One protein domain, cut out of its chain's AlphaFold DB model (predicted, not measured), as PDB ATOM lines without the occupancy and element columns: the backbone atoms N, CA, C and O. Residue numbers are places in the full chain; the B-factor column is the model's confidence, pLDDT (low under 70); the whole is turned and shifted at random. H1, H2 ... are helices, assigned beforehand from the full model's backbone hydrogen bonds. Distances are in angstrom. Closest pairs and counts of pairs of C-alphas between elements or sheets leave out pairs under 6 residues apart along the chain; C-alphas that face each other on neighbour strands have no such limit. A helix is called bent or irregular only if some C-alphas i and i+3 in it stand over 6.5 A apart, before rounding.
ATOM      1  N   SER A 101      37.270  14.628  20.456       78.69
ATOM      2  CA  SER A 101      36.308  13.596  20.057       78.69
ATOM      3  C   SER A 101      34.837  14.025  20.128       78.69
ATOM      4  O   SER A 101      34.004  13.379  19.499       78.69
ATOM      5  N   LYS A 102      34.505  15.085  20.876       80.88
ATOM      6  CA  LYS A 102      33.139  15.614  21.023       80.88
ATOM      7  C   LYS A 102      32.941  16.978  20.354       80.88
ATOM      8  O   LYS A 102      31.848  17.526  20.440       80.88
ATOM      9  N   TRP A 103      33.973  17.536  19.716       82.62
ATOM     10  CA  TRP A 103      33.885  18.848  19.075       82.62
ATOM     11  C   TRP A 103      33.090  18.781  17.772       82.62
ATOM     12  O   TRP A 103      33.369  17.958  16.891       82.62
ATOM     13  N   ASP A 104      32.124  19.688  17.651       80.44
ATOM     14  CA  ASP A 104      31.440  20.001  16.404       80.44
ATOM     15  C   ASP A 104      32.360  20.802  15.465       80.44
ATOM     16  O   ASP A 104      33.428  21.280  15.857       80.44
ATOM     17  N   GLY A 105      31.963  20.926  14.195       77.25
ATOM     18  CA  GLY A 105      32.788  21.589  13.179       77.25
ATOM     19  C   GLY A 105      33.098  23.054  13.507       77.25
ATOM     20  O   GLY A 105      34.204  23.514  13.238       77.25
ATOM     21  N   ALA A 106      32.168  23.759  14.161       77.94
ATOM     22  CA  ALA A 106      32.362  25.144  14.581       77.94
ATOM     23  C   ALA A 106      33.382  25.264  15.727       77.94
ATOM     24  O   ALA A 106      34.297  26.085  15.650       77.94
ATOM     25  N   THR A 107      33.289  24.414  16.760       79.31
ATOM     26  CA  THR A 107      34.271  24.406  17.861       79.31
ATOM     27  C   THR A 107      35.656  23.999  17.381       79.31
ATOM     28  O   THR A 107      36.650  24.572  17.825       79.31
ATOM     29  N   LEU A 108      35.730  23.030  16.470       80.94
ATOM     30  CA  LEU A 108      36.989  22.607  15.874       80.94
ATOM     31  C   LEU A 108      37.636  23.745  15.072       80.94
ATOM     32  O   LEU A 108      38.827  23.990  15.240       80.94
ATOM     33  N   ALA A 109      36.867  24.454  14.242       79.69
ATOM     34  CA  ALA A 109      37.371  25.590  13.473       79.69
ATOM     35  C   ALA A 109      37.860  26.728  14.383       79.69
ATOM     36  O   ALA A 109      38.944  27.263  14.162       79.69
ATOM     37  N   ALA A 110      37.113  27.034  15.450       81.88
ATOM     38  CA  ALA A 110      37.527  28.011  16.452       81.88
ATOM     39  C   ALA A 110      38.848  27.607  17.127       81.88
ATOM     40  O   ALA A 110      39.767  28.414  17.202       81.88
ATOM     41  N   TRP A 111      38.988  26.343  17.541       83.31
ATOM     42  CA  TRP A 111      40.227  25.863  18.157       83.31
ATOM     43  C   TRP A 111      41.412  25.923  17.191       83.31
ATOM     44  O   TRP A 111      42.483  26.368  17.587       83.31
ATOM     45  N   VAL A 112      41.226  25.519  15.926       83.50
ATOM     46  CA  VAL A 112      42.283  25.584  14.902       83.50
ATOM     47  C   VAL A 112      42.711  27.026  14.643       83.50
ATOM     48  O   VAL A 112      43.904  27.253  14.483       83.50
ATOM     49  N   SER A 113      41.785  27.992  14.666       81.31
ATOM     50  CA  SER A 113      42.105  29.413  14.461       81.31
ATOM     51  C   SER A 113      42.999  30.015  15.556       81.31
ATOM     52  O   SER A 113      43.684  31.001  15.311       81.31
ATOM     53  N   GLU A 114      43.033  29.401  16.742       81.69
ATOM     54  CA  GLU A 114      43.875  29.820  17.869       81.69
ATOM     55  C   GLU A 114      45.282  29.193  17.834       81.69
ATOM     56  O   GLU A 114      46.117  29.497  18.686       81.69
ATOM     57  N   GLN A 115      45.562  28.297  16.882       80.50
ATOM     58  CA  GLN A 115      46.834  27.578  16.812       80.50
ATOM     59  C   GLN A 115      47.861  28.292  15.923       80.50
ATOM     60  O   GLN A 115      47.498  28.902  14.917       80.50
ATOM     61  N   PRO A 116      49.169  28.127  16.195       78.81
ATOM     62  CA  PRO A 116      50.234  28.730  15.386       78.81
ATOM     63  C   PRO A 116      50.290  28.195  13.944       78.81
ATOM     64  O   PRO A 116      50.975  28.759  13.101       78.81
ATOM     65  N   PHE A 117      49.583  27.100  13.652       78.69
ATOM     66  CA  PHE A 117      49.496  26.490  12.325       78.69
ATOM     67  C   PHE A 117      48.183  26.814  11.586       78.69
ATOM     68  O   PHE A 117      47.927  26.208  10.545       78.69
ATOM     69  N   ALA A 118      47.349  27.730  12.097       74.06
ATOM     70  CA  ALA A 118      46.021  28.012  11.545       74.06
ATOM     71  C   ALA A 118      46.050  28.408  10.061       74.06
ATOM     72  O   ALA A 118      45.203  27.961   9.293       74.06
ATOM     73  N   GLU A 119      47.052  29.188   9.648       74.19
ATOM     74  CA  GLU A 119      47.188  29.695   8.273       74.19
ATOM     75  C   GLU A 119      47.351  28.585   7.230       74.19
ATOM     76  O   GLU A 119      46.981  28.755   6.072       74.19
ATOM     77  N   ASN A 120      47.868  27.427   7.647       74.12
ATOM     78  CA  ASN A 120      48.141  26.312   6.752       74.12
ATOM     79  C   ASN A 120      47.040  25.249   6.767       74.12
ATOM     80  O   ASN A 120      47.140  24.302   5.996       74.12
ATOM     81  N   VAL A 121      46.010  25.363   7.616       77.81
ATOM     82  CA  VAL A 121      44.984  24.324   7.794       77.81
ATOM     83  C   VAL A 121      43.663  24.722   7.138       77.81
ATOM     84  O   VAL A 121      42.960  25.623   7.584       77.81
ATOM     85  N   LEU A 122      43.271  23.958   6.121       76.25
ATOM     86  CA  LEU A 122      41.982  24.041   5.444       76.25
ATOM     87  C   LEU A 122      41.103  22.862   5.870       76.25
ATOM     88  O   LEU A 122      41.226  21.741   5.371       76.25
ATOM     89  N   LEU A 123      40.197  23.115   6.815       73.31
ATOM     90  CA  LEU A 123      39.231  22.116   7.268       73.31
ATOM     91  C   LEU A 123      38.118  21.910   6.216       73.31
ATOM     92  O   LEU A 123      37.477  22.882   5.810       73.31
ATOM     93  N   PRO A 124      37.819  20.663   5.807       71.50
ATOM     94  CA  PRO A 124      36.679  20.366   4.940       71.50
ATOM     95  C   PRO A 124      35.344  20.774   5.567       71.50
ATOM     96  O   PRO A 124      35.152  20.669   6.781       71.50
ATOM     97  N   HIS A 125      34.378  21.151   4.729       65.69
ATOM     98  CA  HIS A 125      33.010  21.414   5.171       65.69
ATOM     99  C   HIS A 125      32.401  20.123   5.749       65.69
ATOM    100  O   HIS A 125      32.260  19.124   5.048       65.69
ATOM    101  N   GLY A 126      32.102  20.128   7.052       67.38
ATOM    102  CA  GLY A 126      31.609  18.956   7.789       67.38
ATOM    103  C   GLY A 126      32.677  18.147   8.538       67.38
ATOM    104  O   GLY A 126      32.358  17.098   9.102       67.38
ATOM    105  N   ALA A 127      33.934  18.602   8.587       72.62
ATOM    106  CA  ALA A 127      34.942  17.990   9.449       72.62
ATOM    107  C   ALA A 127      34.548  18.125  10.931       72.62
ATOM    108  O   ALA A 127      34.236  19.213  11.409       72.62
ATOM    109  N   THR A 128      34.573  17.011  11.663       80.75
ATOM    110  CA  THR A 128      34.322  16.972  13.110       80.75
ATOM    111  C   THR A 128      35.611  16.600  13.824       80.75
ATOM    112  O   THR A 128      36.472  15.919  13.260       80.75
ATOM    113  N   GLY A 129      35.772  16.994  15.086       80.81
ATOM    114  CA  GLY A 129      36.989  16.621  15.812       80.81
ATOM    115  C   GLY A 129      37.135  15.092  15.961       80.81
ATOM    116  O   GLY A 129      38.246  14.560  15.928       80.81
ATOM    117  N   ALA A 130      36.016  14.356  15.974       80.69
ATOM    118  CA  ALA A 130      35.992  12.894  15.934       80.69
ATOM    119  C   ALA A 130      36.553  12.299  14.631       80.69
ATOM    120  O   ALA A 130      37.197  11.248  14.674       80.69
ATOM    121  N   SER A 131      36.310  12.928  13.474       80.62
ATOM    122  CA  SER A 131      36.853  12.447  12.199       80.62
ATOM    123  C   SER A 131      38.349  12.732  12.090       80.62
ATOM    124  O   SER A 131      39.089  11.843  11.677       80.62
ATOM    125  N   LEU A 132      38.817  13.897  12.550       79.56
ATOM    126  CA  LEU A 132      40.246  14.238  12.548       79.56
ATOM    127  C   LEU A 132      41.072  13.373  13.505       79.56
ATOM    128  O   LEU A 132      42.172  12.951  13.154       79.56
ATOM    129  N   MET A 133      40.536  13.036  14.681       81.31
ATOM    130  CA  MET A 133      41.226  12.167  15.645       81.31
ATOM    131  C   MET A 133      41.480  10.746  15.116       81.31
ATOM    132  O   MET A 133      42.425  10.089  15.559       81.31
ATOM    133  N   LYS A 134      40.671  10.271  14.156       83.12
ATOM    134  CA  LYS A 134      40.840   8.962  13.497       83.12
ATOM    135  C   LYS A 134      41.916   8.968  12.405       83.12
ATOM    136  O   LYS A 134      42.297   7.899  11.931       83.12
ATOM    137  N   LEU A 135      42.388  10.140  11.980       82.06
ATOM    138  CA  LEU A 135      43.372  10.277  10.909       82.06
ATOM    139  C   LEU A 135      44.802  10.297  11.461       82.06
ATOM    140  O   LEU A 135      45.072  10.754  12.574       82.06
ATOM    141  N   THR A 136      45.734   9.785  10.659       81.00
ATOM    142  CA  THR A 136      47.178   9.894  10.899       81.00
ATOM    143  C   THR A 136      47.705  11.223  10.366       81.00
ATOM    144  O   THR A 136      47.097  11.802   9.467       81.00
ATOM    145  N   ALA A 137      48.856  11.693  10.862       79.00
ATOM    146  CA  ALA A 137      49.490  12.928  10.376       79.00
ATOM    147  C   ALA A 137      49.649  12.941   8.840       79.00
ATOM    148  O   ALA A 137      49.389  13.947   8.191       79.00
ATOM    149  N   VAL A 138      49.948  11.786   8.237       78.62
ATOM    150  CA  VAL A 138      50.066  11.627   6.776       78.62
ATOM    151  C   VAL A 138      48.737  11.882   6.053       78.62
ATOM    152  O   VAL A 138      48.713  12.520   5.006       78.62
ATOM    153  N   ARG A 139      47.610  11.433   6.618       78.88
ATOM    154  CA  ARG A 139      46.273  11.671   6.046       78.88
ATOM    155  C   ARG A 139      45.733  13.071   6.339       78.88
ATOM    156  O   ARG A 139      44.711  13.438   5.771       78.88
ATOM    157  N   LEU A 140      46.404  13.826   7.209       78.81
ATOM    158  CA  LEU A 140      46.101  15.227   7.492       78.81
ATOM    159  C   LEU A 140      46.863  16.197   6.579       78.81
ATOM    160  O   LEU A 140      46.418  17.329   6.408       78.81
ATOM    161  N   ALA A 141      47.948  15.747   5.939       76.00
ATOM    162  CA  ALA A 141      48.755  16.553   5.021       76.00
ATOM    163  C   ALA A 141      47.961  17.210   3.872       76.00
ATOM    164  O   ALA A 141      48.202  18.388   3.611       76.00
ATOM    165  N   PRO A 142      46.963  16.551   3.240       77.31
ATOM    166  CA  PRO A 142      46.141  17.191   2.208       77.31
ATOM    167  C   PRO A 142      45.290  18.355   2.730       77.31
ATOM    168  O   PRO A 142      44.986  19.275   1.979       77.31
ATOM    169  N   PHE A 143      44.926  18.339   4.016       74.00
ATOM    170  CA  PHE A 143      44.187  19.428   4.662       74.00
ATOM    171  C   PHE A 143      45.105  20.558   5.125       74.00
ATOM    172  O   PHE A 143      44.617  21.612   5.506       74.00
ATOM    173  N   CYS A 144      46.423  20.348   5.091       74.06
ATOM    174  CA  CYS A 144      47.417  21.318   5.536       74.06
ATOM    175  C   CYS A 144      48.209  21.931   4.362       74.06
ATOM    176  O   CYS A 144      49.402  22.211   4.491       74.06
ATOM    177  N   GLY A 145      47.601  21.997   3.170       70.94
ATOM    178  CA  GLY A 145      48.262  22.482   1.950       70.94
ATOM    179  C   GLY A 145      49.468  21.644   1.495       70.94
ATOM    180  O   GLY A 145      50.280  22.123   0.712       70.94
ATOM    181  N   GLY A 146      49.620  20.409   1.991       65.19
ATOM    182  CA  GLY A 146      50.777  19.549   1.722       65.19
ATOM    183  C   GLY A 146      51.967  19.743   2.672       65.19
ATOM    184  O   GLY A 146      52.945  19.008   2.554       65.19
ATOM    185  N   SER A 147      51.892  20.665   3.643       76.50
ATOM    186  CA  SER A 147      52.940  20.829   4.657       76.50
ATOM    187  C   SER A 147      52.914  19.673   5.662       76.50
ATOM    188  O   SER A 147      51.970  19.509   6.441       76.50
ATOM    189  N   ALA A 148      53.975  18.862   5.651       77.00
ATOM    190  CA  ALA A 148      54.152  17.759   6.594       77.00
ATOM    191  C   ALA A 148      54.267  18.255   8.047       77.00
ATOM    192  O   ALA A 148      53.779  17.591   8.963       77.00
ATOM    193  N   GLU A 149      54.850  19.438   8.249       81.19
ATOM    194  CA  GLU A 149      55.041  20.054   9.564       81.19
ATOM    195  C   GLU A 149      53.711  20.511  10.170       81.19
ATOM    196  O   GLU A 149      53.399  20.167  11.309       81.19
ATOM    197  N   ALA A 150      52.870  21.199   9.391       79.31
ATOM    198  CA  ALA A 150      51.547  21.629   9.844       79.31
ATOM    199  C   ALA A 150      50.627  20.430  10.138       79.31
ATOM    200  O   ALA A 150      49.892  20.429  11.125       79.31
ATOM    201  N   ALA A 151      50.721  19.361   9.340       80.19
ATOM    202  CA  ALA A 151      49.953  18.139   9.560       80.19
ATOM    203  C   ALA A 151      50.380  17.379  10.826       80.19
ATOM    204  O   ALA A 151      49.534  16.839  11.547       80.19
ATOM    205  N   GLN A 152      51.681  17.353  11.124       83.94
ATOM    206  CA  GLN A 152      52.204  16.808  12.377       83.94
ATOM    207  C   GLN A 152      51.823  17.678  13.579       83.94
ATOM    208  O   GLN A 152      51.398  17.136  14.601       83.94
ATOM    209  N   ALA A 153      51.900  19.003  13.449       83.00
ATOM    210  CA  ALA A 153      51.515  19.946  14.495       83.00
ATOM    211  C   ALA A 153      50.017  19.855  14.826       83.00
ATOM    212  O   ALA A 153      49.656  19.758  15.999       83.00
ATOM    213  N   LEU A 154      49.146  19.762  13.815       83.25
ATOM    214  CA  LEU A 154      47.709  19.534  13.993       83.25
ATOM    215  C   LEU A 154      47.430  18.189  14.681       83.25
ATOM    216  O   LEU A 154      46.647  18.112  15.629       83.25
ATOM    217  N   PHE A 155      48.095  17.117  14.241       85.56
ATOM    218  CA  PHE A 155      47.952  15.781  14.825       85.56
ATOM    219  C   PHE A 155      48.383  15.722  16.299       85.56
ATOM    220  O   PHE A 155      47.726  15.057  17.112       85.56
ATOM    221  N   ALA A 156      49.491  16.392  16.632       85.44
ATOM    222  CA  ALA A 156      50.019  16.494  17.986       85.44
ATOM    223  C   ALA A 156      49.132  17.386  18.865       85.44
ATOM    224  O   ALA A 156      48.759  16.974  19.963       85.44
ATOM    225  N   GLY A 157      48.718  18.547  18.352       83.81
ATOM    226  CA  GLY A 157      47.851  19.499  19.043       83.81
ATOM    227  C   GLY A 157      46.498  18.898  19.414       83.81
ATOM    228  O   GLY A 157      46.075  19.002  20.562       83.81
ATOM    229  N   LEU A 158      45.857  18.160  18.500       84.12
ATOM    230  CA  LEU A 158      44.596  17.468  18.792       84.12
ATOM    231  C   LEU A 158      44.760  16.402  19.893       84.12
ATOM    232  O   LEU A 158      43.889  16.231  20.741       84.12
ATOM    233  N   ARG A 159      45.888  15.686  19.944       85.88
ATOM    234  CA  ARG A 159      46.142  14.691  21.006       85.88
ATOM    235  C   ARG A 159      46.464  15.327  22.347       85.88
ATOM    236  O   ARG A 159      46.036  14.801  23.374       85.88
ATOM    237  N   LEU A 160      47.187  16.442  22.338       84.75
ATOM    238  CA  LEU A 160      47.454  17.217  23.542       84.75
ATOM    239  C   LEU A 160      46.145  17.768  24.117       84.75
ATOM    240  O   LEU A 160      45.835  17.487  25.271       84.75
ATOM    241  N   ALA A 161      45.313  18.393  23.280       82.75
ATOM    242  CA  ALA A 161      43.989  18.874  23.668       82.75
ATOM    243  C   ALA A 161      43.081  17.738  24.181       82.75
ATOM    244  O   ALA A 161      42.333  17.910  25.142       82.75
ATOM    245  N   ALA A 162      43.165  16.538  23.592       84.00
ATOM    246  CA  ALA A 162      42.453  15.364  24.097       84.00
ATOM    247  C   ALA A 162      42.949  14.919  25.482       84.00
ATOM    248  O   ALA A 162      42.137  14.553  26.334       84.00
ATOM    249  N   LYS A 163      44.264  14.963  25.722       83.75
ATOM    250  CA  LYS A 163      44.879  14.613  27.007       83.75
ATOM    251  C   LYS A 163      44.518  15.622  28.099       83.75
ATOM    252  O   LYS A 163      44.158  15.215  29.200       83.75
ATOM    253  N   GLU A 164      44.568  16.912  27.788       82.81
ATOM    254  CA  GLU A 164      44.181  17.996  28.696       82.81
ATOM    255  C   GLU A 164      42.697  17.922  29.053       82.81
ATOM    256  O   GLU A 164      42.338  17.963  30.229       82.81
ATOM    257  N   ALA A 165      41.831  17.696  28.061       80.62
ATOM    258  CA  ALA A 165      40.404  17.522  28.300       80.62
ATOM    259  C   ALA A 165      40.094  16.277  29.150       80.62
ATOM    260  O   ALA A 165      39.225  16.326  30.020       80.62
ATOM    261  N   ALA A 166      40.815  15.168  28.946       81.19
ATOM    262  CA  ALA A 166      40.674  13.970  29.773       81.19
ATOM    263  C   ALA A 166      41.140  14.205  31.223       81.19
ATOM    264  O   ALA A 166      40.493  13.739  32.162       81.19
ATOM    265  N   ALA A 167      42.232  14.953  31.415       82.38
ATOM    266  CA  ALA A 167      42.715  15.336  32.740       82.38
ATOM    267  C   ALA A 167      41.712  16.248  33.466       82.38
ATOM    268  O   ALA A 167      41.410  16.015  34.638       82.38
ATOM    269  N   ALA A 168      41.135  17.223  32.759       79.31
ATOM    270  CA  ALA A 168      40.100  18.107  33.286       79.31
ATOM    271  C   ALA A 168      38.815  17.343  33.657       79.31
ATOM    272  O   ALA A 168      38.245  17.577  34.721       79.31
ATOM    273  N   GLU A 169      38.379  16.381  32.836       77.88
ATOM    274  CA  GLU A 169      37.203  15.555  33.145       77.88
ATOM    275  C   GLU A 169      37.445  14.654  34.369       77.88
ATOM    276  O   GLU A 169      36.562  14.507  35.216       77.88
ATOM    277  N   LEU A 170      38.649  14.088  34.510       76.94
ATOM    278  CA  LEU A 170      39.031  13.324  35.699       76.94
ATOM    279  C   LEU A 170      39.039  14.204  36.956       76.94
ATOM    280  O   LEU A 170      38.565  13.768  38.006       76.94
ATOM    281  N   GLN A 171      39.553  15.428  36.852       77.88
ATOM    282  CA  GLN A 171      39.590  16.383  37.957       77.88
ATOM    283  C   GLN A 171      38.176  16.803  38.382       77.88
ATOM    284  O   GLN A 171      37.836  16.691  39.559       77.88
ATOM    285  N   ALA A 172      37.307  17.145  37.428       74.12
ATOM    286  CA  ALA A 172      35.909  17.474  37.701       74.12
ATOM    287  C   ALA A 172      35.148  16.296  38.340       74.12
ATOM    288  O   ALA A 172      34.375  16.480  39.279       74.12
ATOM    289  N   ARG A 173      35.394  15.056  37.887       72.62
ATOM    290  CA  ARG A 173      34.821  13.851  38.515       72.62
ATOM    291  C   ARG A 173      35.312  13.666  39.952       72.62
ATOM    292  O   ARG A 173      34.505  13.340  40.817       72.62
ATOM    293  N   LYS A 174      36.604  13.887  40.223       76.38
ATOM    294  CA  LYS A 174      37.162  13.833  41.588       76.38
ATOM    295  C   LYS A 174      36.527  14.879  42.500       76.38
ATOM    296  O   LYS A 174      36.193  14.554  43.634       76.38
ATOM    297  N   GLU A 175      36.312  16.095  42.008       73.69
ATOM    298  CA  GLU A 175      35.667  17.179  42.761       73.69
ATOM    299  C   GLU A 175      34.198  16.871  43.074       73.69
ATOM    300  O   GLU A 175      33.767  17.046  44.214       73.69
ATOM    301  N   ILE A 176      33.449  16.313  42.117       67.44
ATOM    302  CA  ILE A 176      32.062  15.869  42.337       67.44
ATOM    303  C   ILE A 176      32.005  14.720  43.354       67.44
ATOM    304  O   ILE A 176      31.165  14.740  44.253       67.44
ATOM    305  N   VAL A 177      32.900  13.732  43.260       71.31
ATOM    306  CA  VAL A 177      32.965  12.619  44.225       71.31
ATOM    307  C   VAL A 177      33.372  13.115  45.618       71.31
ATOM    308  O   VAL A 177      32.790  12.683  46.611       71.31
ATOM    309  N   ALA A 178      34.307  14.064  45.715       70.00
ATOM    310  CA  ALA A 178      34.692  14.687  46.981       70.00
ATOM    311  C   ALA A 178      33.546  15.511  47.599       70.00
ATOM    312  O   ALA A 178      33.333  15.461  48.814       70.00
ATOM    313  N   ALA A 179      32.770  16.222  46.776       60.88
ATOM    314  CA  ALA A 179      31.570  16.934  47.209       60.88
ATOM    315  C   ALA A 179      30.456  15.966  47.654       60.88
ATOM    316  O   ALA A 179      29.822  16.192  48.685       60.88
ATOM    317  N   GLY A 180      30.268  14.851  46.939       48.34
ATOM    318  CA  GLY A 180      29.303  13.800  47.282       48.34
ATOM    319  C   GLY A 180      29.665  13.025  48.555       48.34
ATOM    320  O   GLY A 180      28.790  12.724  49.364       48.34
ATOM    321  N   SER A 181      30.955  12.771  48.797       48.06
ATOM    322  CA  SER A 181      31.445  12.105  50.014       48.06
ATOM    323  C   SER A 181      31.167  12.922  51.285       48.06
ATOM    324  O   SER A 181      30.807  12.348  52.314       48.06
ATOM    325  N   LYS A 182      31.218  14.260  51.214       47.84
ATOM    326  CA  LYS A 182      30.840  15.143  52.335       47.84
ATOM    327  C   LYS A 182      29.323  15.226  52.577       47.84
ATOM    328  O   LYS A 182      28.914  15.672  53.646       47.84
ATOM    329  N   GLY A 183      28.496  14.784  51.626       42.78
ATOM    330  CA  GLY A 183      27.031  14.807  51.715       42.78
ATOM    331  C   GLY A 183      26.376  13.533  52.266       42.78
ATOM    332  O   GLY A 183      25.185  13.553  52.554       42.78
TER     333      GLY A 183
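This is residues 101 to 183 of the 191 residues of the protein "Hypothetical protein" of Prymnesium polylepis (UniProt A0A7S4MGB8). One long helix, H4, makes the length: its first part packs on H3 in a compact body that also holds H1, H2 and a long loop, while residues 163 to 183 stick out as a free arm. The printed part has 83 residues, with named helices H1, H2, H3, H4 in that order and no named strand: all helix. It is loose, radius of gyration of the C-alphas 15.8 A, spanning 55 by 22 by 21 A.

Find C-alpha 105 at (32.788, 21.589, 13.179); from there H1 runs to residue 113. H2 holds residues 129 to 133. H3, residues 137 to 144, is only just irregular: C-alphas 139 and 142 are 6.7 A apart. H4 runs 49.3 A from residue 148 to C-alpha 181 at (31.445, 12.105, 50.014).

H4 touches H3 with residues 148 to 155 alone, only just about perpendicular at 72 degrees; the closest C-alphas, of Ala 141 and Ala 151, are 5.0 A apart. H2 only just touches H4, with 3 pairs of C-alphas within 8 A. H1 is near H4. Every O i to N i+4 pair is within hydrogen-bond range in H1, H2 and H4; H3 has 2 of 4.

The printed part has no cut. H1 to H2 is a long link. Residues 125 to 126, 146, 176 and 179 to 183 have pLDDT under 70.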